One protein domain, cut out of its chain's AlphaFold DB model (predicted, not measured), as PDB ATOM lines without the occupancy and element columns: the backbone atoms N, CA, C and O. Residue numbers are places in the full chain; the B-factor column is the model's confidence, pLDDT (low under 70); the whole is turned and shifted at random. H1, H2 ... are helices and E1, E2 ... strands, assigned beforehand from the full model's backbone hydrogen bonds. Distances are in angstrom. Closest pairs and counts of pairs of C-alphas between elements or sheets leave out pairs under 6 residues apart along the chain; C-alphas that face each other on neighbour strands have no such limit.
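What this domain is: This is residues 125 to 204 of the 204 residues of an uncharacterized protein of Limosilactobacillus fermentum (UniProt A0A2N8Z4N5). The strand hairpin E3-E4 and the helical hairpin H1-H2 stand at opposite ends, with the small strand hairpin E1-E2 between them. The 80 printed residues, mixed in class, hold four named strands in two antiparallel sheets and two named helices. The whole is only just compact, close to loose, with a radius of gyration of the C-alphas of 14.0 A and spans of 34 by 32 by 21 A.

Where its parts are: Find E1, residues 134 to 136, from C-alpha 134 at (165.388, 194.351, 283.120), then E2, 139 to 141. H1, 146 to 162, runs 23.4 A; H2 is 169 to 178, E3 187 to 193, and E4, 196 to 202, ends at (159.973, 194.632, 294.716).

How they stand to each other: N 134 and O 141 of E1-E2, 2.8 A, and N 191 and O 198 of E3-E4, 2.9 A, are within hydrogen-bond range. The closest C-alphas of E2 and E4, 140 and 198, are 7.1 A apart. H1 touches H2 with residues 146 to 151 alone, closest at C-alphas 147 and 176, 6.0 A, at a steep tilt of 41 degrees, opposite ways. In H1 every O i to N i+4 pair is within range, in H2 5 of 6.

The domain as a whole: The farthest C-alphas, 178 and 195, are 38.7 A apart. The printed part has no cut and no long link; residues 194 and 204 have pLDDT under 70.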
ATOM      1  N   ASN A 125     163.503 179.944 296.119       91.25
ATOM      2  CA  ASN A 125     162.830 181.188 296.478       91.25
ATOM      3  C   ASN A 125     163.792 182.369 296.317       91.25
ATOM      4  O   ASN A 125     164.761 182.498 297.064       91.25
ATOM      5  N   VAL A 126     163.496 183.265 295.376       90.88
ATOM      6  CA  VAL A 126     164.281 184.485 295.150       90.88
ATOM      7  C   VAL A 126     163.543 185.684 295.737       90.88
ATOM      8  O   VAL A 126     162.416 185.983 295.345       90.88
ATOM      9  N   ARG A 127     164.187 186.400 296.666       91.06
ATOM     10  CA  ARG A 127     163.642 187.630 297.258       91.06
ATOM     11  C   ARG A 127     164.234 188.864 296.589       91.06
ATOM     12  O   ARG A 127     165.443 189.074 296.622       91.06
ATOM     13  N   ILE A 128     163.365 189.717 296.057       88.56
ATOM     14  CA  ILE A 128     163.742 190.993 295.447       88.56
ATOM     15  C   ILE A 128     163.723 192.076 296.524       88.56
ATOM     16  O   ILE A 128     162.671 192.624 296.852       88.56
ATOM     17  N   VAL A 129     164.899 192.322 297.106       87.06
ATOM     18  CA  VAL A 129     165.093 193.241 298.244       87.06
ATOM     19  C   VAL A 129     165.146 194.712 297.841       87.06
ATOM     20  O   VAL A 129     164.877 195.579 298.663       87.06
ATOM     21  N   THR A 130     165.448 194.998 296.577       86.31
ATOM     22  CA  THR A 130     165.408 196.344 296.007       86.31
ATOM     23  C   THR A 130     164.611 196.364 294.712       86.31
ATOM     24  O   THR A 130     164.552 195.345 294.023       86.31
ATOM     25  N   PRO A 131     163.988 197.505 294.362       86.50
ATOM     26  CA  PRO A 131     163.289 197.648 293.094       86.50
ATOM     27  C   PRO A 131     164.120 197.167 291.892       86.50
ATOM     28  O   PRO A 131     165.216 197.663 291.644       86.50
ATOM     29  N   MET A 132     163.567 196.225 291.128       89.88
ATOM     30  CA  MET A 132     164.220 195.554 290.005       89.88
ATOM     31  C   MET A 132     163.439 195.749 288.699       89.88
ATOM     32  O   MET A 132     162.207 195.745 288.680       89.88
ATOM     33  N   ALA A 133     164.171 195.908 287.599       90.69
ATOM     34  CA  ALA A 133     163.681 195.777 286.233       90.69
ATOM     35  C   ALA A 133     164.823 195.302 285.324       90.69
ATOM     36  O   ALA A 133     166.000 195.492 285.631       90.69
ATOM     37  N   PHE A 134     164.466 194.733 284.182       90.56
ATOM     38  CA  PHE A 134     165.388 194.351 283.120       90.56
ATOM     39  C   PHE A 134     165.356 195.387 282.001       90.56
ATOM     40  O   PHE A 134     164.296 195.925 281.694       90.56
ATOM     41  N   LYS A 135     166.489 195.631 281.338       86.69
ATOM     42  CA  LYS A 135     166.540 196.421 280.102       86.69
ATOM     43  C   LYS A 135     166.677 195.473 278.912       86.69
ATOM     44  O   LYS A 135     167.639 194.715 278.839       86.69
ATOM     45  N   SER A 136     165.727 195.502 277.984       86.06
ATOM     46  CA  SER A 136     165.713 194.656 276.785       86.06
ATOM     47  C   SER A 136     165.283 195.487 275.583       86.06
ATOM     48  O   SER A 136     164.259 196.154 275.642       86.06
ATOM     49  N   HIS A 137     166.080 195.479 274.510       84.94
ATOM     50  CA  HIS A 137     165.808 196.242 273.280       84.94
ATOM     51  C   HIS A 137     165.504 197.736 273.519       84.94
ATOM     52  O   HIS A 137     164.678 198.332 272.843       84.94
ATOM     53  N   GLY A 138     166.174 198.345 274.504       83.31
ATOM     54  CA  GLY A 138     165.975 199.753 274.872       83.31
ATOM     55  C   GLY A 138     164.808 200.010 275.832       83.31
ATOM     56  O   GLY A 138     164.746 201.090 276.413       83.31
ATOM     57  N   GLU A 139     163.955 199.019 276.078       85.44
ATOM     58  CA  GLU A 139     162.798 199.130 276.964       85.44
ATOM     59  C   GLU A 139     163.048 198.488 278.331       85.44
ATOM     60  O   GLU A 139     163.804 197.523 278.468       85.44
ATOM     61  N   TYR A 140     162.382 199.012 279.361       88.25
ATOM     62  CA  TYR A 140     162.413 198.432 280.699       88.25
ATOM     63  C   TYR A 140     161.255 197.451 280.897       88.25
ATOM     64  O   TYR A 140     160.086 197.830 280.836       88.25
ATOM     65  N   ARG A 141     161.584 196.193 281.197       90.25
ATOM     66  CA  ARG A 141     160.641 195.127 281.546       90.25
ATOM     67  C   ARG A 141     160.731 194.856 283.044       90.25
ATOM     68  O   ARG A 141     161.755 194.399 283.536       90.25
ATOM     69  N   PHE A 142     159.664 195.163 283.773       87.88
ATOM     70  CA  PHE A 142     159.633 195.050 285.235       87.88
ATOM     71  C   PHE A 142     159.037 193.738 285.740       87.88
ATOM     72  O   PHE A 142     159.191 193.410 286.908       87.88
ATOM     73  N   LEU A 143     158.331 192.996 284.888       89.88
ATOM     74  CA  LEU A 143     157.796 191.698 285.278       89.88
ATOM     75  C   LEU A 143     158.919 190.651 285.321       89.88
ATOM     76  O   LEU A 143     159.793 190.679 284.448       89.88
ATOM     77  N   PRO A 144     158.893 189.726 286.300       89.81
ATOM     78  CA  PRO A 144     159.803 188.593 286.331       89.81
ATOM     79  C   PRO A 144     159.704 187.779 285.041       89.81
ATOM     80  O   PRO A 144     158.614 187.429 284.593       89.81
ATOM     81  N   ASP A 145     160.855 187.475 284.460       93.50
ATOM     82  CA  ASP A 145     160.989 186.724 283.218       93.50
ATOM     83  C   ASP A 145     162.213 185.818 283.380       93.50
ATOM     84  O   ASP A 145     163.317 186.308 283.639       93.50
ATOM     85  N   VAL A 146     162.005 184.498 283.298       94.44
ATOM     86  CA  VAL A 146     163.056 183.488 283.524       94.44
ATOM     87  C   VAL A 146     164.247 183.743 282.614       94.44
ATOM     88  O   VAL A 146     165.390 183.729 283.069       94.44
ATOM     89  N   ARG A 147     163.982 184.037 281.337       95.69
ATOM     90  CA  ARG A 147     165.029 184.237 280.343       95.69
ATOM     91  C   ARG A 147     165.835 185.486 280.647       95.69
ATOM     92  O   ARG A 147     167.057 185.422 280.616       95.69
ATOM     93  N   LEU A 148     165.182 186.605 280.968       94.81
ATOM     94  CA  LEU A 148     165.886 187.845 281.324       94.81
ATOM     95  C   LEU A 148     166.681 187.704 282.626       94.81
ATOM     96  O   LEU A 148     167.783 188.247 282.727       94.81
ATOM     97  N   PHE A 149     166.152 186.964 283.600       94.25
ATOM     98  CA  PHE A 149     166.819 186.699 284.871       94.25
ATOM     99  C   PHE A 149     168.081 185.850 284.678       94.25
ATOM    100  O   PHE A 149     169.173 186.292 285.037       94.25
ATOM    101  N   LEU A 150     167.953 184.682 284.041       95.25
ATOM    102  CA  LEU A 150     169.078 183.786 283.765       95.25
ATOM    103  C   LEU A 150     170.108 184.440 282.845       95.25
ATOM    104  O   LEU A 150     171.296 184.410 283.146       95.25
ATOM    105  N   GLN A 151     169.666 185.121 281.785       94.69
ATOM    106  CA  GLN A 151     170.557 185.866 280.897       94.69
ATOM    107  C   GLN A 151     171.372 186.914 281.663       94.69
ATOM    108  O   GLN A 151     172.568 187.057 281.421       94.69
ATOM    109  N   SER A 152     170.739 187.651 282.580       92.00
ATOM    110  CA  SER A 152     171.411 188.678 283.383       92.00
ATOM    111  C   SER A 152     172.444 188.074 284.341       92.00
ATOM    112  O   SER A 152     173.500 188.670 284.542       92.00
ATOM    113  N   LEU A 153     172.165 186.897 284.914       91.69
ATOM    114  CA  LEU A 153     173.119 186.156 285.746       91.69
ATOM    115  C   LEU A 153     174.288 185.606 284.925       91.69
ATOM    116  O   LEU A 153     175.435 185.844 285.292       91.69
ATOM    117  N   MET A 154     174.006 184.938 283.803       92.94
ATOM    118  CA  MET A 154     175.027 184.376 282.914       92.94
ATOM    119  C   MET A 154     175.965 185.465 282.400       92.94
ATOM    120  O   MET A 154     177.171 185.308 282.492       92.94
ATOM    121  N   LYS A 155     175.431 186.609 281.951       89.94
ATOM    122  CA  LYS A 155     176.252 187.743 281.498       89.94
ATOM    123  C   LYS A 155     177.216 188.229 282.572       89.94
ATOM    124  O   LYS A 155     178.386 188.441 282.283       89.94
ATOM    125  N   LYS A 156     176.722 188.409 283.803       88.00
ATOM    126  CA  LYS A 156     177.563 188.827 284.930       88.00
ATOM    127  C   LYS A 156     178.623 187.778 285.229       88.00
ATOM    128  O   LYS A 156     179.774 188.140 285.386       88.00
ATOM    129  N   TYR A 157     178.248 186.503 285.280       88.56
ATOM    130  CA  TYR A 157     179.186 185.419 285.551       88.56
ATOM    131  C   TYR A 157     180.282 185.330 284.479       88.56
ATOM    132  O   TYR A 157     181.458 185.387 284.818       88.56
ATOM    133  N   THR A 158     179.910 185.283 283.198       88.62
ATOM    134  CA  THR A 158     180.873 185.215 282.090       88.62
ATOM    135  C   THR A 158     181.756 186.452 282.028       88.62
ATOM    136  O   THR A 158     182.941 186.340 281.743       88.62
ATOM    137  N   TYR A 159     181.235 187.634 282.363       85.69
ATOM    138  CA  TYR A 159     182.072 188.828 282.418       85.69
ATOM    139  C   TYR A 159     183.152 188.732 283.497       85.69
ATOM    140  O   TYR A 159     184.283 189.146 283.266       85.69
ATOM    141  N   LEU A 160     182.823 188.170 284.660       80.81
ATOM    142  CA  LEU A 160     183.795 187.995 285.739       80.81
ATOM    143  C   LEU A 160     184.847 186.930 285.431       80.81
ATOM    144  O   LEU A 160     185.965 187.046 285.919       80.81
ATOM    145  N   ASP A 161     184.485 185.913 284.653       82.50
ATOM    146  CA  ASP A 161     185.368 184.791 284.322       82.50
ATOM    147  C   ASP A 161     186.227 185.068 283.075       82.50
ATOM    148  O   ASP A 161     187.435 184.848 283.065       82.50
ATOM    149  N   GLU A 162     185.612 185.616 282.027       84.94
ATOM    150  CA  GLU A 162     186.198 185.738 280.686       84.94
ATOM    151  C   GLU A 162     186.367 187.196 280.217       84.94
ATOM    152  O   GLU A 162     186.897 187.444 279.133       84.94
ATOM    153  N   GLY A 163     185.885 188.186 280.978       81.56
ATOM    154  CA  GLY A 163     185.910 189.598 280.571       81.56
ATOM    155  C   GLY A 163     184.938 189.938 279.434       81.56
ATOM    156  O   GLY A 163     185.071 190.980 278.790       81.56
ATOM    157  N   THR A 164     183.959 189.073 279.146       84.06
ATOM    158  CA  THR A 164     182.974 189.269 278.073       84.06
ATOM    159  C   THR A 164     181.540 188.987 278.524       84.06
ATOM    160  O   THR A 164     181.284 188.121 279.346       84.06
ATOM    161  N   GLU A 165     180.564 189.691 277.945       84.69
ATOM    162  CA  GLU A 165     179.135 189.403 278.161       84.69
ATOM    163  C   GLU A 165     178.569 188.332 277.210       84.69
ATOM    164  O   GLU A 165     177.351 188.115 277.153       84.69
ATOM    165  N   LYS A 166     179.409 187.720 276.368       89.62
ATOM    166  CA  LYS A 166     178.951 186.703 275.419       89.62
ATOM    167  C   LYS A 166     178.566 185.442 276.178       89.62
ATOM    168  O   LYS A 166     179.417 184.763 276.719       89.62
ATOM    169  N   ILE A 167     177.280 185.121 276.164       93.00
ATOM    170  CA  ILE A 167     176.753 183.917 276.805       93.00
ATOM    171  C   ILE A 167     176.461 182.830 275.773       93.00
ATOM    172  O   ILE A 167     176.079 183.133 274.636       93.00
ATOM    173  N   ASP A 168     176.568 181.576 276.201       95.44
ATOM    174  CA  ASP A 168     176.062 180.426 275.457       95.44
ATOM    175  C   ASP A 168     174.528 180.499 275.380       95.44
ATOM    176  O   ASP A 168     173.815 180.419 276.386       95.44
ATOM    177  N   LYS A 169     174.018 180.717 274.164       95.75
ATOM    178  CA  LYS A 169     172.579 180.839 273.916       95.75
ATOM    179  C   LYS A 169     171.874 179.491 273.963       95.75
ATOM    180  O   LYS A 169     170.734 179.459 274.413       95.75
ATOM    181  N   ASP A 170     172.540 178.421 273.544       97.56
ATOM    182  CA  ASP A 170     171.950 177.087 273.526       97.56
ATOM    183  C   ASP A 170     171.754 176.598 274.965       97.56
ATOM    184  O   ASP A 170     170.680 176.105 275.311       97.56
ATOM    185  N   LEU A 171     172.732 176.859 275.840       96.56
ATOM    186  CA  LEU A 171     172.597 176.621 277.278       96.56
ATOM    187  C   LEU A 171     171.478 177.465 277.904       96.56
ATOM    188  O   LEU A 171     170.672 176.943 278.673       96.56
ATOM    189  N   LEU A 172     171.401 178.764 277.587       97.56
ATOM    190  CA  LEU A 172     170.321 179.621 278.091       97.56
ATOM    191  C   LEU A 172     168.947 179.081 277.672       97.56
ATOM    192  O   LEU A 172     168.024 179.051 278.489       97.56
ATOM    193  N   ASP A 173     168.806 178.672 276.415       97.62
ATOM    194  CA  ASP A 173     167.554 178.146 275.887       97.62
ATOM    195  C   ASP A 173     167.204 176.797 276.539       97.62
ATOM    196  O   ASP A 173     166.041 176.576 276.878       97.62
ATOM    197  N   GLU A 174     168.189 175.933 276.796       97.50
ATOM    198  CA  GLU A 174     168.006 174.679 277.537       97.50
ATOM    199  C   GLU A 174     167.531 174.923 278.977       97.50
ATOM    200  O   GLU A 174     166.559 174.307 279.423       97.50
ATOM    201  N   LEU A 175     168.143 175.874 279.689       95.69
ATOM    202  CA  LEU A 175     167.719 176.257 281.039       95.69
ATOM    203  C   LEU A 175     166.292 176.820 281.040       95.69
ATOM    204  O   LEU A 175     165.478 176.453 281.885       95.69
ATOM    205  N   CYS A 176     165.954 177.674 280.071       96.69
ATOM    206  CA  CYS A 176     164.621 178.270 279.971       96.69
ATOM    207  C   CYS A 176     163.515 177.243 279.680       96.69
ATOM    208  O   CYS A 176     162.359 177.513 279.997       96.69
ATOM    209  N   ARG A 177     163.835 176.079 279.096       96.94
ATOM    210  CA  ARG A 177     162.863 174.984 278.910       96.94
ATOM    211  C   ARG A 177     162.547 174.241 280.206       96.94
ATOM    212  O   ARG A 177     161.463 173.676 280.319       96.94
ATOM    213  N   HIS A 178     163.475 174.238 281.162       95.19
ATOM    214  CA  HIS A 178     163.380 173.443 282.390       95.19
ATOM    215  C   HIS A 178     163.099 174.277 283.647       95.19
ATOM    216  O   HIS A 178     162.721 173.725 284.678       95.19
ATOM    217  N   VAL A 179     163.243 175.602 283.571       94.88
ATOM    218  CA  VAL A 179     162.971 176.526 284.676       94.88
ATOM    219  C   VAL A 179     161.659 177.263 284.435       94.88
ATOM    220  O   VAL A 179     161.463 177.900 283.403       94.88
ATOM    221  N   GLN A 180     160.774 177.238 285.429       94.69
ATOM    222  CA  GLN A 180     159.498 177.950 285.395       94.69
ATOM    223  C   GLN A 180     159.284 178.777 286.662       94.69
ATOM    224  O   GLN A 180     159.686 178.385 287.756       94.69
ATOM    225  N   ILE A 181     158.602 179.915 286.515       95.06
ATOM    226  CA  ILE A 181     158.117 180.685 287.660       95.06
ATOM    227  C   ILE A 181     156.827 180.032 288.141       95.06
ATOM    228  O   ILE A 181     155.790 180.108 287.489       95.06
ATOM    229  N   SER A 182     156.902 179.401 289.300       93.75
ATOM    230  CA  SER A 182     155.781 178.732 289.958       93.75
ATOM    231  C   SER A 182     154.838 179.689 290.696       93.75
ATOM    232  O   SER A 182     153.671 179.375 290.914       93.75
ATOM    233  N   GLY A 183     155.329 180.867 291.081       92.56
ATOM    234  CA  GLY A 183     154.548 181.920 291.716       92.56
ATOM    235  C   GLY A 183     155.427 183.095 292.126       92.56
ATOM    236  O   GLY A 183     156.640 182.963 292.274       92.56
ATOM    237  N   PHE A 184     154.822 184.267 292.306       92.25
ATOM    238  CA  PHE A 184     155.518 185.439 292.828       92.25
ATOM    239  C   PHE A 184     154.564 186.361 293.583       92.25
ATOM    240  O   PHE A 184     153.387 186.485 293.246       92.25
ATOM    241  N   ARG A 185     155.097 187.053 294.592       91.38
ATOM    242  CA  ARG A 185     154.425 188.148 295.295       91.38
ATOM    243  C   ARG A 185     155.290 189.393 295.185       91.38
ATOM    244  O   ARG A 185     156.272 189.546 295.908       91.38
ATOM    245  N   ILE A 186     154.918 190.260 294.256       90.06
ATOM    246  CA  ILE A 186     155.613 191.516 293.976       90.06
ATOM    247  C   ILE A 186     154.593 192.636 293.823       90.06
ATOM    248  O   ILE A 186     153.439 192.387 293.473       90.06
ATOM    249  N   HIS A 187     155.025 193.870 294.040       88.62
ATOM    250  CA  HIS A 187     154.250 195.048 293.675       88.62
ATOM    251  C   HIS A 187     155.071 195.932 292.741       88.62
ATOM    252  O   HIS A 187     156.302 195.951 292.808       88.62
ATOM    253  N   SER A 188     154.390 196.668 291.866       89.12
ATOM    254  CA  SER A 188     155.044 197.688 291.059       89.12
ATOM    255  C   SER A 188     155.267 198.958 291.878       89.12
ATOM    256  O   SER A 188     154.540 199.262 292.828       89.12
ATOM    257  N   GLN A 189     156.290 199.715 291.508       88.25
ATOM    258  CA  GLN A 189     156.507 201.075 291.983       88.25
ATOM    259  C   GLN A 189     157.238 201.898 290.920       88.25
ATOM    260  O   GLN A 189     157.815 201.353 289.976       88.25
ATOM    261  N   ARG A 190     157.189 203.228 291.047       86.50
ATOM    262  CA  ARG A 190     157.925 204.151 290.173       86.50
ATOM    263  C   ARG A 190     159.277 204.460 290.802       86.50
ATOM    264  O   ARG A 190     159.336 204.883 291.955       86.50
ATOM    265  N   TYR A 191     160.340 204.276 290.031       82.88
ATOM    266  CA  TYR A 191     161.714 204.521 290.450       82.88
ATOM    267  C   TYR A 191     162.374 205.519 289.501       82.88
ATOM    268  O   TYR A 191     162.188 205.447 288.286       82.88
ATOM    269  N   PHE A 192     163.082 206.496 290.059       79.31
ATOM    270  CA  PHE A 192     163.660 207.597 289.295       79.31
ATOM    271  C   PHE A 192     165.103 207.268 288.905       79.31
ATOM    272  O   PHE A 192     165.959 207.127 289.774       79.31
ATOM    273  N   ILE A 193     165.362 207.155 287.604       74.38
ATOM    274  CA  ILE A 193     166.664 206.810 287.020       74.38
ATOM    275  C   ILE A 193     167.013 207.872 285.980       74.38
ATOM    276  O   ILE A 193     166.238 208.082 285.052       74.38
ATOM    277  N   HIS A 194     168.172 208.525 286.114       65.50
ATOM    278  CA  HIS A 194     168.744 209.432 285.103       65.50
ATOM    279  C   HIS A 194     167.719 210.360 284.414       65.50
ATOM    280  O   HIS A 194     167.689 210.449 283.190       65.50
ATOM    281  N   HIS A 195     166.900 211.071 285.200       71.19
ATOM    282  CA  HIS A 195     165.877 212.034 284.743       71.19
ATOM    283  C   HIS A 195     164.547 211.450 284.239       71.19
ATOM    284  O   HIS A 195     163.660 212.212 283.856       71.19
ATOM    285  N   ALA A 196     164.351 210.132 284.301       77.50
ATOM    286  CA  ALA A 196     163.100 209.482 283.925       77.50
ATOM    287  C   ALA A 196     162.572 208.563 285.033       77.50
ATOM    288  O   ALA A 196     163.321 207.984 285.818       77.50
ATOM    289  N   TYR A 197     161.250 208.401 285.081       82.56
ATOM    290  CA  TYR A 197     160.624 207.402 285.941       82.56
ATOM    291  C   TYR A 197     160.425 206.096 285.182       82.56
ATOM    292  O   TYR A 197     159.711 206.043 284.176       82.56
ATOM    293  N   VAL A 198     160.987 205.029 285.734       83.62
ATOM    294  CA  VAL A 198     160.846 203.658 285.254       83.62
ATOM    295  C   VAL A 198     159.949 202.889 286.221       83.62
ATOM    296  O   VAL A 198     159.960 203.130 287.430       83.62
ATOM    297  N   THR A 199     159.117 201.996 285.693       83.19
ATOM    298  CA  THR A 199     158.341 201.069 286.525       83.19
ATOM    299  C   THR A 199     159.223 199.878 286.876       83.19
ATOM    300  O   THR A 199     159.893 199.340 286.003       83.19
ATOM    301  N   VAL A 200     159.236 199.491 288.146       85.38
ATOM    302  CA  VAL A 200     160.085 198.430 288.714       85.38
ATOM    303  C   VAL A 200     159.270 197.590 289.700       85.38
ATOM    304  O   VAL A 200     158.183 198.017 290.100       85.38
ATOM    305  N   VAL A 201     159.783 196.429 290.113       83.25
ATOM    306  CA  VAL A 201     159.128 195.541 291.093       83.25
ATOM    307  C   VAL A 201     159.982 195.269 292.321       83.25
ATOM    308  O   VAL A 201     161.202 195.181 292.227       83.25
ATOM    309  N   SER A 202     159.342 195.090 293.471       80.56
ATOM    310  CA  SER A 202     159.973 194.632 294.716       80.56
ATOM    311  C   SER A 202     159.043 193.695 295.485       80.56
ATOM    312  O   SER A 202     157.826 193.696 295.264       80.56
ATOM    313  N   CYS A 203     159.612 192.877 296.374       81.06
ATOM    314  CA  CYS A 203     158.827 192.136 297.360       81.06
ATOM    315  C   CYS A 203     158.254 193.103 298.414       81.06
ATOM    316  O   CYS A 203     158.868 194.131 298.696       81.06
ATOM    317  N   GLN A 204     157.080 192.772 298.965       58.38
ATOM    318  CA  GLN A 204     156.544 193.424 300.171       58.38
ATOM    319  C   GLN A 204     157.256 192.929 301.428       58.38
ATOM    320  O   GLN A 204     157.638 191.735 301.439       58.38
TER     321      GLN A 204